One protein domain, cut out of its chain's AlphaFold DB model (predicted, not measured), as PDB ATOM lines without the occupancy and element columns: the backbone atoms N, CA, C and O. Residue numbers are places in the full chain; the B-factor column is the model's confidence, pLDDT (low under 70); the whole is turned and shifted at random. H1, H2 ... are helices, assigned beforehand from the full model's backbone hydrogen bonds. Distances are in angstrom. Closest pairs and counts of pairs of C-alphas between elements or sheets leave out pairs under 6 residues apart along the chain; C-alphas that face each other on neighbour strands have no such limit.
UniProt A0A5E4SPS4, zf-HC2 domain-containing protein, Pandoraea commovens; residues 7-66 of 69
ATOM      1  N   ALA A   7     -27.868 -35.592  27.118       78.62
ATOM      2  CA  ALA A   7     -27.769 -36.961  27.624       78.62
ATOM      3  C   ALA A   7     -27.691 -37.055  29.157       78.62
ATOM      4  O   ALA A   7     -28.225 -37.987  29.747       78.62
ATOM      5  N   ASN A   8     -27.034 -36.103  29.821       80.88
ATOM      6  CA  ASN A   8     -26.963 -36.085  31.281       80.88
ATOM      7  C   ASN A   8     -28.326 -35.705  31.878       80.88
ATOM      8  O   ASN A   8     -28.759 -36.286  32.866       80.88
ATOM      9  N   VAL A   9     -29.035 -34.778  31.228       80.94
ATOM     10  CA  VAL A   9     -30.364 -34.322  31.657       80.94
ATOM     11  C   VAL A   9     -31.425 -35.385  31.409       80.94
ATOM     12  O   VAL A   9     -32.237 -35.633  32.294       80.94
ATOM     13  N   THR A  10     -31.411 -36.049  30.250       79.88
ATOM     14  CA  THR A  10     -32.303 -37.186  29.987       79.88
ATOM     15  C   THR A  10     -32.026 -38.339  30.943       79.88
ATOM     16  O   THR A  10     -32.977 -38.957  31.412       79.88
ATOM     17  N   ARG A  11     -30.761 -38.580  31.315       81.69
ATOM     18  CA  ARG A  11     -30.413 -39.584  32.327       81.69
ATOM     19  C   ARG A  11     -30.936 -39.227  33.715       81.69
ATOM     20  O   ARG A  11     -31.614 -40.053  34.311       81.69
ATOM     21  N   SER A  12     -30.737 -37.993  34.182       80.06
ATOM     22  CA  SER A  12     -31.346 -37.534  35.438       80.06
ATOM     23  C   SER A  12     -32.871 -37.612  35.392       80.06
ATOM     24  O   SER A  12     -33.494 -37.920  36.398       80.06
ATOM     25  N   LEU A  13     -33.489 -37.357  34.233       75.69
ATOM     26  CA  LEU A  13     -34.934 -37.479  34.052       75.69
ATOM     27  C   LEU A  13     -35.415 -38.930  34.204       75.69
ATOM     28  O   LEU A  13     -36.444 -39.153  34.836       75.69
ATOM     29  N   SER A  14     -34.666 -39.898  33.668       75.69
ATOM     30  CA  SER A  14     -34.883 -41.331  33.906       75.69
ATOM     31  C   SER A  14     -34.694 -41.692  35.376       75.69
ATOM     32  O   SER A  14     -35.558 -42.345  35.953       75.69
ATOM     33  N   ASP A  15     -33.653 -41.166  36.024       79.81
ATOM     34  CA  ASP A  15     -33.430 -41.385  37.455       79.81
ATOM     35  C   ASP A  15     -34.592 -40.826  38.303       79.81
ATOM     36  O   ASP A  15     -34.972 -41.470  39.275       79.81
ATOM     37  N   LYS A  16     -35.243 -39.710  37.904       71.94
ATOM     38  CA  LYS A  16     -36.464 -39.182  38.578       71.94
ATOM     39  C   LYS A  16     -37.619 -40.162  38.557       71.94
ATOM     40  O   LYS A  16     -38.515 -40.074  39.394       71.94
ATOM     41  N   LEU A  17     -37.672 -40.983  37.515       68.31
ATOM     42  CA  LEU A  17     -38.773 -41.902  37.279       68.31
ATOM     43  C   LEU A  17     -38.620 -43.164  38.134       68.31
ATOM     44  O   LEU A  17     -39.643 -43.726  38.522       68.31
ATOM     45  N   ASP A  18     -37.393 -43.566  38.468       70.44
ATOM     46  CA  ASP A  18     -37.118 -44.717  39.340       70.44
ATOM     47  C   ASP A  18     -36.888 -44.330  40.807       70.44
ATOM     48  O   ASP A  18     -37.224 -45.097  41.711       70.44
ATOM     49  N   ARG A  19     -36.385 -43.121  41.076       66.31
ATOM     50  CA  ARG A  19     -36.137 -42.606  42.427       66.31
ATOM     51  C   ARG A  19     -36.590 -41.146  42.529       66.31
ATOM     52  O   ARG A  19     -36.322 -40.362  41.622       66.31
ATOM     53  N   PRO A  20     -37.248 -40.714  43.622       59.88
ATOM     54  CA  PRO A  20     -37.560 -39.301  43.794       59.88
ATOM     55  C   PRO A  20     -36.255 -38.494  43.845       59.88
ATOM     56  O   PRO A  20     -35.453 -38.658  44.765       59.88
ATOM     57  N   LEU A  21     -36.033 -37.644  42.839       60.84
ATOM     58  CA  LEU A  21     -34.898 -36.717  42.834       60.84
ATOM     59  C   LEU A  21     -35.035 -35.714  43.971       60.84
ATOM     60  O   LEU A  21     -36.138 -35.266  44.299       60.84
ATOM     61  N   THR A  22     -33.896 -35.282  44.500       64.69
ATOM     62  CA  THR A  22     -33.865 -34.189  45.467       64.69
ATOM     63  C   THR A  22     -34.351 -32.879  44.824       64.69
ATOM     64  O   THR A  22     -34.292 -32.687  43.602       64.69
ATOM     65  N   ALA A  23     -34.868 -31.949  45.636       69.88
ATOM     66  CA  ALA A  23     -35.414 -30.676  45.148       69.88
ATOM     67  C   ALA A  23     -34.393 -29.867  44.318       69.88
ATOM     68  O   ALA A  23     -34.763 -29.198  43.351       69.88
ATOM     69  N   LEU A  24     -33.105 -29.995  44.648       68.75
ATOM     70  CA  LEU A  24     -32.002 -29.317  43.971       68.75
ATOM     71  C   LEU A  24     -31.778 -29.848  42.543       68.75
ATOM     72  O   LEU A  24     -31.660 -29.070  41.597       68.75
ATOM     73  N   GLU A  25     -31.795 -31.169  42.359       72.06
ATOM     74  CA  GLU A  25     -31.636 -31.788  41.037       72.06
ATOM     75  C   GLU A  25     -32.852 -31.513  40.142       72.06
ATOM     76  O   GLU A  25     -32.718 -31.287  38.938       72.06
ATOM     77  N   SER A  26     -34.052 -31.446  40.735       72.38
ATOM     78  CA  SER A  26     -35.262 -31.031  40.019       72.38
ATOM     79  C   SER A  26     -35.152 -29.624  39.437       72.38
ATOM     80  O   SER A  26     -35.574 -29.425  38.298       72.38
ATOM     81  N   ALA A  27     -34.595 -28.670  40.188       74.00
ATOM     82  CA  ALA A  27     -34.421 -27.293  39.734       74.00
ATOM     83  C   ALA A  27     -33.419 -27.198  38.571       74.00
ATOM     84  O   ALA A  27     -33.689 -26.519  37.579       74.00
ATOM     85  N   HIS A  28     -32.309 -27.939  38.645       77.88
ATOM     86  CA  HIS A  28     -31.300 -27.967  37.583       77.88
ATOM     87  C   HIS A  28     -31.853 -28.548  36.270       77.88
ATOM     88  O   HIS A  28     -31.672 -27.963  35.200       77.88
ATOM     89  N   VAL A  29     -32.606 -29.649  36.353       77.38
ATOM     90  CA  VAL A  29     -33.285 -30.242  35.190       77.38
ATOM     91  C   VAL A  29     -34.323 -29.277  34.606       77.38
ATOM     92  O   VAL A  29     -34.390 -29.122  33.387       77.38
ATOM     93  N   HIS A  30     -35.095 -28.575  35.446       78.62
ATOM     94  CA  HIS A  30     -36.075 -27.581  34.986       78.62
ATOM     95  C   HIS A  30     -35.424 -26.414  34.237       78.62
ATOM     96  O   HIS A  30     -35.911 -26.024  33.177       78.62
ATOM     97  N   ALA A  31     -34.304 -25.892  34.745       80.69
ATOM     98  CA  ALA A  31     -33.560 -24.823  34.084       80.69
ATOM     99  C   ALA A  31     -33.089 -25.242  32.680       80.69
ATOM    100  O   ALA A  31     -33.233 -24.483  31.721       80.69
ATOM    101  N   HIS A  32     -32.604 -26.479  32.526       83.19
ATOM    102  CA  HIS A  32     -32.203 -26.995  31.219       83.19
ATOM    103  C   HIS A  32     -33.402 -27.243  30.286       83.19
ATOM    104  O   HIS A  32     -33.325 -26.947  29.098       83.19
ATOM    105  N   LEU A  33     -34.536 -27.733  30.796       80.31
ATOM    106  CA  LEU A  33     -35.772 -27.925  30.016       80.31
ATOM    107  C   LEU A  33     -36.342 -26.609  29.455       80.31
ATOM    108  O   LEU A  33     -36.939 -26.600  28.374       80.31
ATOM    109  N   LEU A  34     -36.152 -25.497  30.172       79.19
ATOM    110  CA  LEU A  34     -36.524 -24.159  29.703       79.19
ATOM    111  C   LEU A  34     -35.624 -23.688  28.550       79.19
ATOM    112  O   LEU A  34     -36.108 -23.047  27.622       79.19
ATOM    113  N   MET A  35     -34.342 -24.059  28.577       82.06
ATOM    114  CA  MET A  35     -33.342 -23.700  27.562       82.06
ATOM    115  C   MET A  35     -33.306 -24.673  26.368       82.06
ATOM    116  O   MET A  35     -32.871 -24.301  25.281       82.06
ATOM    117  N   CYS A  36     -33.776 -25.913  26.542       86.38
ATOM    118  CA  CYS A  36     -33.703 -26.978  25.544       86.38
ATOM    119  C   CYS A  36     -35.088 -27.561  25.225       86.38
ATOM    120  O   CYS A  36     -35.645 -28.379  25.964       86.38
ATOM    121  N   ALA A  37     -35.619 -27.191  24.056       82.50
ATOM    122  CA  ALA A  37     -36.893 -27.710  23.558       82.50
ATOM    123  C   ALA A  37     -36.880 -29.235  23.328       82.50
ATOM    124  O   ALA A  37     -37.903 -29.886  23.536       82.50
ATOM    125  N   GLY A  38     -35.730 -29.813  22.961       84.31
ATOM    126  CA  GLY A  38     -35.582 -31.258  22.756       84.31
ATOM    127  C   GLY A  38     -35.770 -32.053  24.049       84.31
ATOM    128  O   GLY A  38     -36.582 -32.976  24.101       84.31
ATOM    129  N   CYS A  39     -35.102 -31.635  25.128       83.88
ATOM    130  CA  CYS A  39     -35.277 -32.243  26.450       83.88
ATOM    131  C   CYS A  39     -36.725 -32.099  26.948       83.88
ATOM    132  O   CYS A  39     -37.256 -33.020  27.569       83.88
ATOM    133  N   ARG A  40     -37.396 -30.979  26.636       84.06
ATOM    134  CA  ARG A  40     -38.808 -30.756  26.993       84.06
ATOM    135  C   ARG A  40     -39.750 -31.715  26.271       84.06
ATOM    136  O   ARG A  40     -40.635 -32.284  26.908       84.06
ATOM    137  N   ALA A  41     -39.539 -31.933  24.974       87.31
ATOM    138  CA  ALA A  41     -40.307 -32.909  24.206       87.31
ATOM    139  C   ALA A  41     -40.090 -34.336  24.732       87.31
ATOM    140  O   ALA A  41     -41.054 -35.071  24.933       87.31
ATOM    141  N   TYR A  42     -38.842 -34.703  25.038       85.56
ATOM    142  CA  TYR A  42     -38.518 -36.002  25.630       85.56
ATOM    143  C   TYR A  42     -39.216 -36.219  26.982       85.56
ATOM    144  O   TYR A  42     -39.802 -37.276  27.216       85.56
ATOM    145  N   ALA A  43     -39.238 -35.199  27.847       83.19
ATOM    146  CA  ALA A  43     -39.915 -35.277  29.138       83.19
ATOM    147  C   ALA A  43     -41.432 -35.503  29.010       83.19
ATOM    148  O   ALA A  43     -42.019 -36.271  29.778       83.19
ATOM    149  N   ALA A  44     -42.068 -34.895  28.008       86.06
ATOM    150  CA  ALA A  44     -43.472 -35.149  27.701       86.06
ATOM    151  C   ALA A  44     -43.699 -36.573  27.154       86.06
ATOM    152  O   ALA A  44     -44.671 -37.236  27.521       86.06
ATOM    153  N   GLN A  45     -42.787 -37.085  26.319       88.50
ATOM    154  CA  GLN A  45     -42.897 -38.440  25.767       88.50
ATOM    155  C   GLN A  45     -42.785 -39.508  26.857       88.50
ATOM    156  O   GLN A  45     -43.662 -40.361  26.969       88.50
ATOM    157  N   ILE A  46     -41.756 -39.443  27.709       86.00
ATOM    158  CA  ILE A  46     -41.529 -40.468  28.737       86.00
ATOM    159  C   ILE A  46     -42.638 -40.485  29.803       86.00
ATOM    160  O   ILE A  46     -43.029 -41.549  30.284       86.00
ATOM    161  N   THR A  47     -43.212 -39.322  30.133       84.50
ATOM    162  CA  THR A  47     -44.359 -39.234  31.054       84.50
ATOM    163  C   THR A  47     -45.627 -39.815  30.437       84.50
ATOM    164  O   THR A  47     -46.356 -40.531  31.129       84.50
ATOM    165  N   THR A  48     -45.853 -39.585  29.140       87.88
ATOM    166  CA  THR A  48     -46.962 -40.184  28.382       87.88
ATOM    167  C   THR A  48     -46.821 -41.700  28.309       87.88
ATOM    168  O   THR A  48     -47.759 -42.409  28.676       87.88
ATOM    169  N   LEU A  49     -45.639 -42.208  27.936       86.31
ATOM    170  CA  LEU A  49     -45.352 -43.644  27.947       86.31
ATOM    171  C   LEU A  49     -45.643 -44.242  29.323       86.31
ATOM    172  O   LEU A  49     -46.378 -45.217  29.415       86.31
ATOM    173  N   ARG A  50     -45.161 -43.625  30.406       80.81
ATOM    174  CA  ARG A  50     -45.381 -44.151  31.761       80.81
ATOM    175  C   ARG A  50     -46.848 -44.094  32.189       80.81
ATOM    176  O   ARG A  50     -47.293 -44.965  32.930       80.81
ATOM    177  N   ALA A  51     -47.608 -43.092  31.753       83.12
ATOM    178  CA  ALA A  51     -49.047 -43.037  32.006       83.12
ATOM    179  C   ALA A  51     -49.779 -44.194  31.313       83.12
ATOM    180  O   ALA A  51     -50.646 -44.813  31.927       83.12
ATOM    181  N   ILE A  52     -49.391 -44.520  30.078       87.06
ATOM    182  CA  ILE A  52     -49.909 -45.680  29.346       87.06
ATOM    183  C   ILE A  52     -49.469 -46.976  30.034       87.06
ATOM    184  O   ILE A  52     -50.321 -47.799  30.344       87.06
ATOM    185  N   SER A  53     -48.184 -47.138  30.365       84.31
ATOM    186  CA  SER A  53     -47.672 -48.327  31.057       84.31
ATOM    187  C   SER A  53     -48.348 -48.554  32.404       84.31
ATOM    188  O   SER A  53     -48.650 -49.691  32.723       84.31
ATOM    189  N   ARG A  54     -48.641 -47.504  33.185       79.94
ATOM    190  CA  ARG A  54     -49.412 -47.638  34.435       79.94
ATOM    191  C   ARG A  54     -50.854 -48.061  34.186       79.94
ATOM    192  O   ARG A  54     -51.367 -48.877  34.936       79.94
ATOM    193  N   ARG A  55     -51.501 -47.526  33.142       80.38
ATOM    194  CA  ARG A  55     -52.849 -47.961  32.750       80.38
ATOM    195  C   ARG A  55     -52.841 -49.431  32.347       80.38
ATOM    196  O   ARG A  55     -53.672 -50.169  32.839       80.38
ATOM    197  N   VAL A  56     -51.887 -49.854  31.517       80.69
ATOM    198  CA  VAL A  56     -51.737 -51.249  31.070       80.69
ATOM    199  C   VAL A  56     -51.318 -52.174  32.212       80.69
ATOM    200  O   VAL A  56     -51.830 -53.277  32.299       80.69
ATOM    201  N   ALA A  57     -50.447 -51.744  33.124       76.19
ATOM    202  CA  ALA A  57     -50.088 -52.522  34.309       76.19
ATOM    203  C   ALA A  57     -51.281 -52.693  35.266       76.19
ATOM    204  O   ALA A  57     -51.428 -53.763  35.837       76.19
ATOM    205  N   GLY A  58     -52.155 -51.684  35.366       63.19
ATOM    206  CA  GLY A  58     -53.467 -51.778  36.024       63.19
ATOM    207  C   GLY A  58     -54.556 -52.493  35.201       63.19
ATOM    208  O   GLY A  58     -55.703 -52.558  35.626       63.19
ATOM    209  N   TYR A  59     -54.230 -52.970  33.994       54.78
ATOM    210  CA  TYR A  59     -54.974 -54.029  33.306       54.78
ATOM    211  C   TYR A  59     -54.277 -55.388  33.475       54.78
ATOM    212  O   TYR A  59     -54.926 -56.418  33.347       54.78
ATOM    213  N   ALA A  60     -52.963 -55.410  33.727       53.62
ATOM    214  CA  ALA A  60     -52.171 -56.625  33.876       53.62
ATOM    215  C   ALA A  60     -52.367 -57.283  35.247       53.62
ATOM    216  O   ALA A  60     -52.263 -58.498  35.329       53.62
ATOM    217  N   ASP A  61     -52.696 -56.528  36.295       50.50
ATOM    218  CA  ASP A  61     -53.179 -57.077  37.567       50.50
ATOM    219  C   ASP A  61     -54.548 -57.760  37.405       50.50
ATOM    220  O   ASP A  61     -54.744 -58.850  37.928       50.50
ATOM    221  N   VAL A  62     -55.457 -57.200  36.600       52.72
ATOM    222  CA  VAL A  62     -56.761 -57.825  36.300       52.72
ATOM    223  C   VAL A  62     -56.628 -59.009  35.326       52.72
ATOM    224  O   VAL A  62     -57.335 -60.004  35.461       52.72
ATOM    225  N   ALA A  63     -55.710 -58.943  34.356       51.34
ATOM    226  CA  ALA A  63     -55.487 -60.017  33.383       51.34
ATOM    227  C   ALA A  63     -54.638 -61.178  33.937       51.34
ATOM    228  O   ALA A  63     -54.814 -62.312  33.498       51.34
ATOM    229  N   ALA A  64     -53.744 -60.928  34.902       49.31
ATOM    230  CA  ALA A  64     -52.949 -61.977  35.546       49.31
ATOM    231  C   ALA A  64     -53.738 -62.797  36.584       49.31
ATOM    232  O   ALA A  64     -53.294 -63.887  36.918       49.31
ATOM    233  N   THR A  65     -54.898 -62.316  37.051       50.69
ATOM    234  CA  THR A  65     -55.818 -63.052  37.951       50.69
ATOM    235  C   THR A  65     -56.906 -63.834  37.194       50.69
ATOM    236  O   THR A  65     -57.833 -64.358  37.798       50.69
ATOM    237  N   SER A  66     -56.849 -63.894  35.857       50.25
ATOM    238  CA  SER A  66     -57.857 -64.607  35.052       50.25
ATOM    239  C   SER A  66     -57.291 -65.782  34.243       50.25
ATOM    240  O   SER A  66     -57.999 -66.310  33.384       50.25
TER     241      SER A  66
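What this domain is: This is residues 7 to 66 of the 69 residues of the protein "zf-HC2 domain-containing protein" of Pandoraea commovens (UniProt A0A5E4SPS4). A small head of three helices has one long arm: H2 and the beginning of H3 meet in a corner, and H1 packs in the angle between them with residues 9 to 13. The arm that sticks out is residues 51 to 66, of which 51 to 64 belong to H3, and it makes the length of the whole. The printed part has 60 residues with three named helices, H1, H2 and H3 in that order, and no named strand; the class is all helix. It is loose, with a radius of gyration of the C-alphas of 14.6 A, and spans 48 by 23 by 15 A.

Where its parts are: Find C-alpha 7 at (-27.769, -36.961, 27.624); from there H1, residues 7 to 18, runs 16.9 A from first to last C-alpha. Next comes H2, residues 23 to 35, over 19.0 A. Look then at C-alpha 37, at (-36.893, -27.710, 23.558), where H3, residues 37 to 64, begins; it runs 39.7 A to C-alpha 64 at (-52.949, -61.977, 35.546).

How they stand to each other: Look first at Val 9 and Val 29, the closest C-alphas of H1 and H2, 6.1 A apart: these helices touch at a steep tilt of 46 degrees, opposite ways. H1 also touches H3, with residues 9 to 13 alone, at a shallow tilt of 28 degrees, the same way; their closest C-alphas, of Thr 10 and Cys 39, are 6.8 A apart. H2 and H3 touch only at the corner by their link, closest at the C-alphas of Leu 33 and Arg 40, 5.1 A, at a steep tilt of 57 degrees, opposite ways. Every O i to N i+4 pair is within hydrogen-bond range in H1 and H2, and 23 of 24 are in H3.

The domain as a whole: The C-alphas of Met 35 and Ser 66, the two farthest apart, are 48.3 A apart. Without residues 51 to 66 the body spans 24 by 22 by 15 A. The printed part has no cut, and both links are tight. In the B-factor column, pLDDT is under 70 at residue 17, residues 19 to 24 and residues 58 to 66.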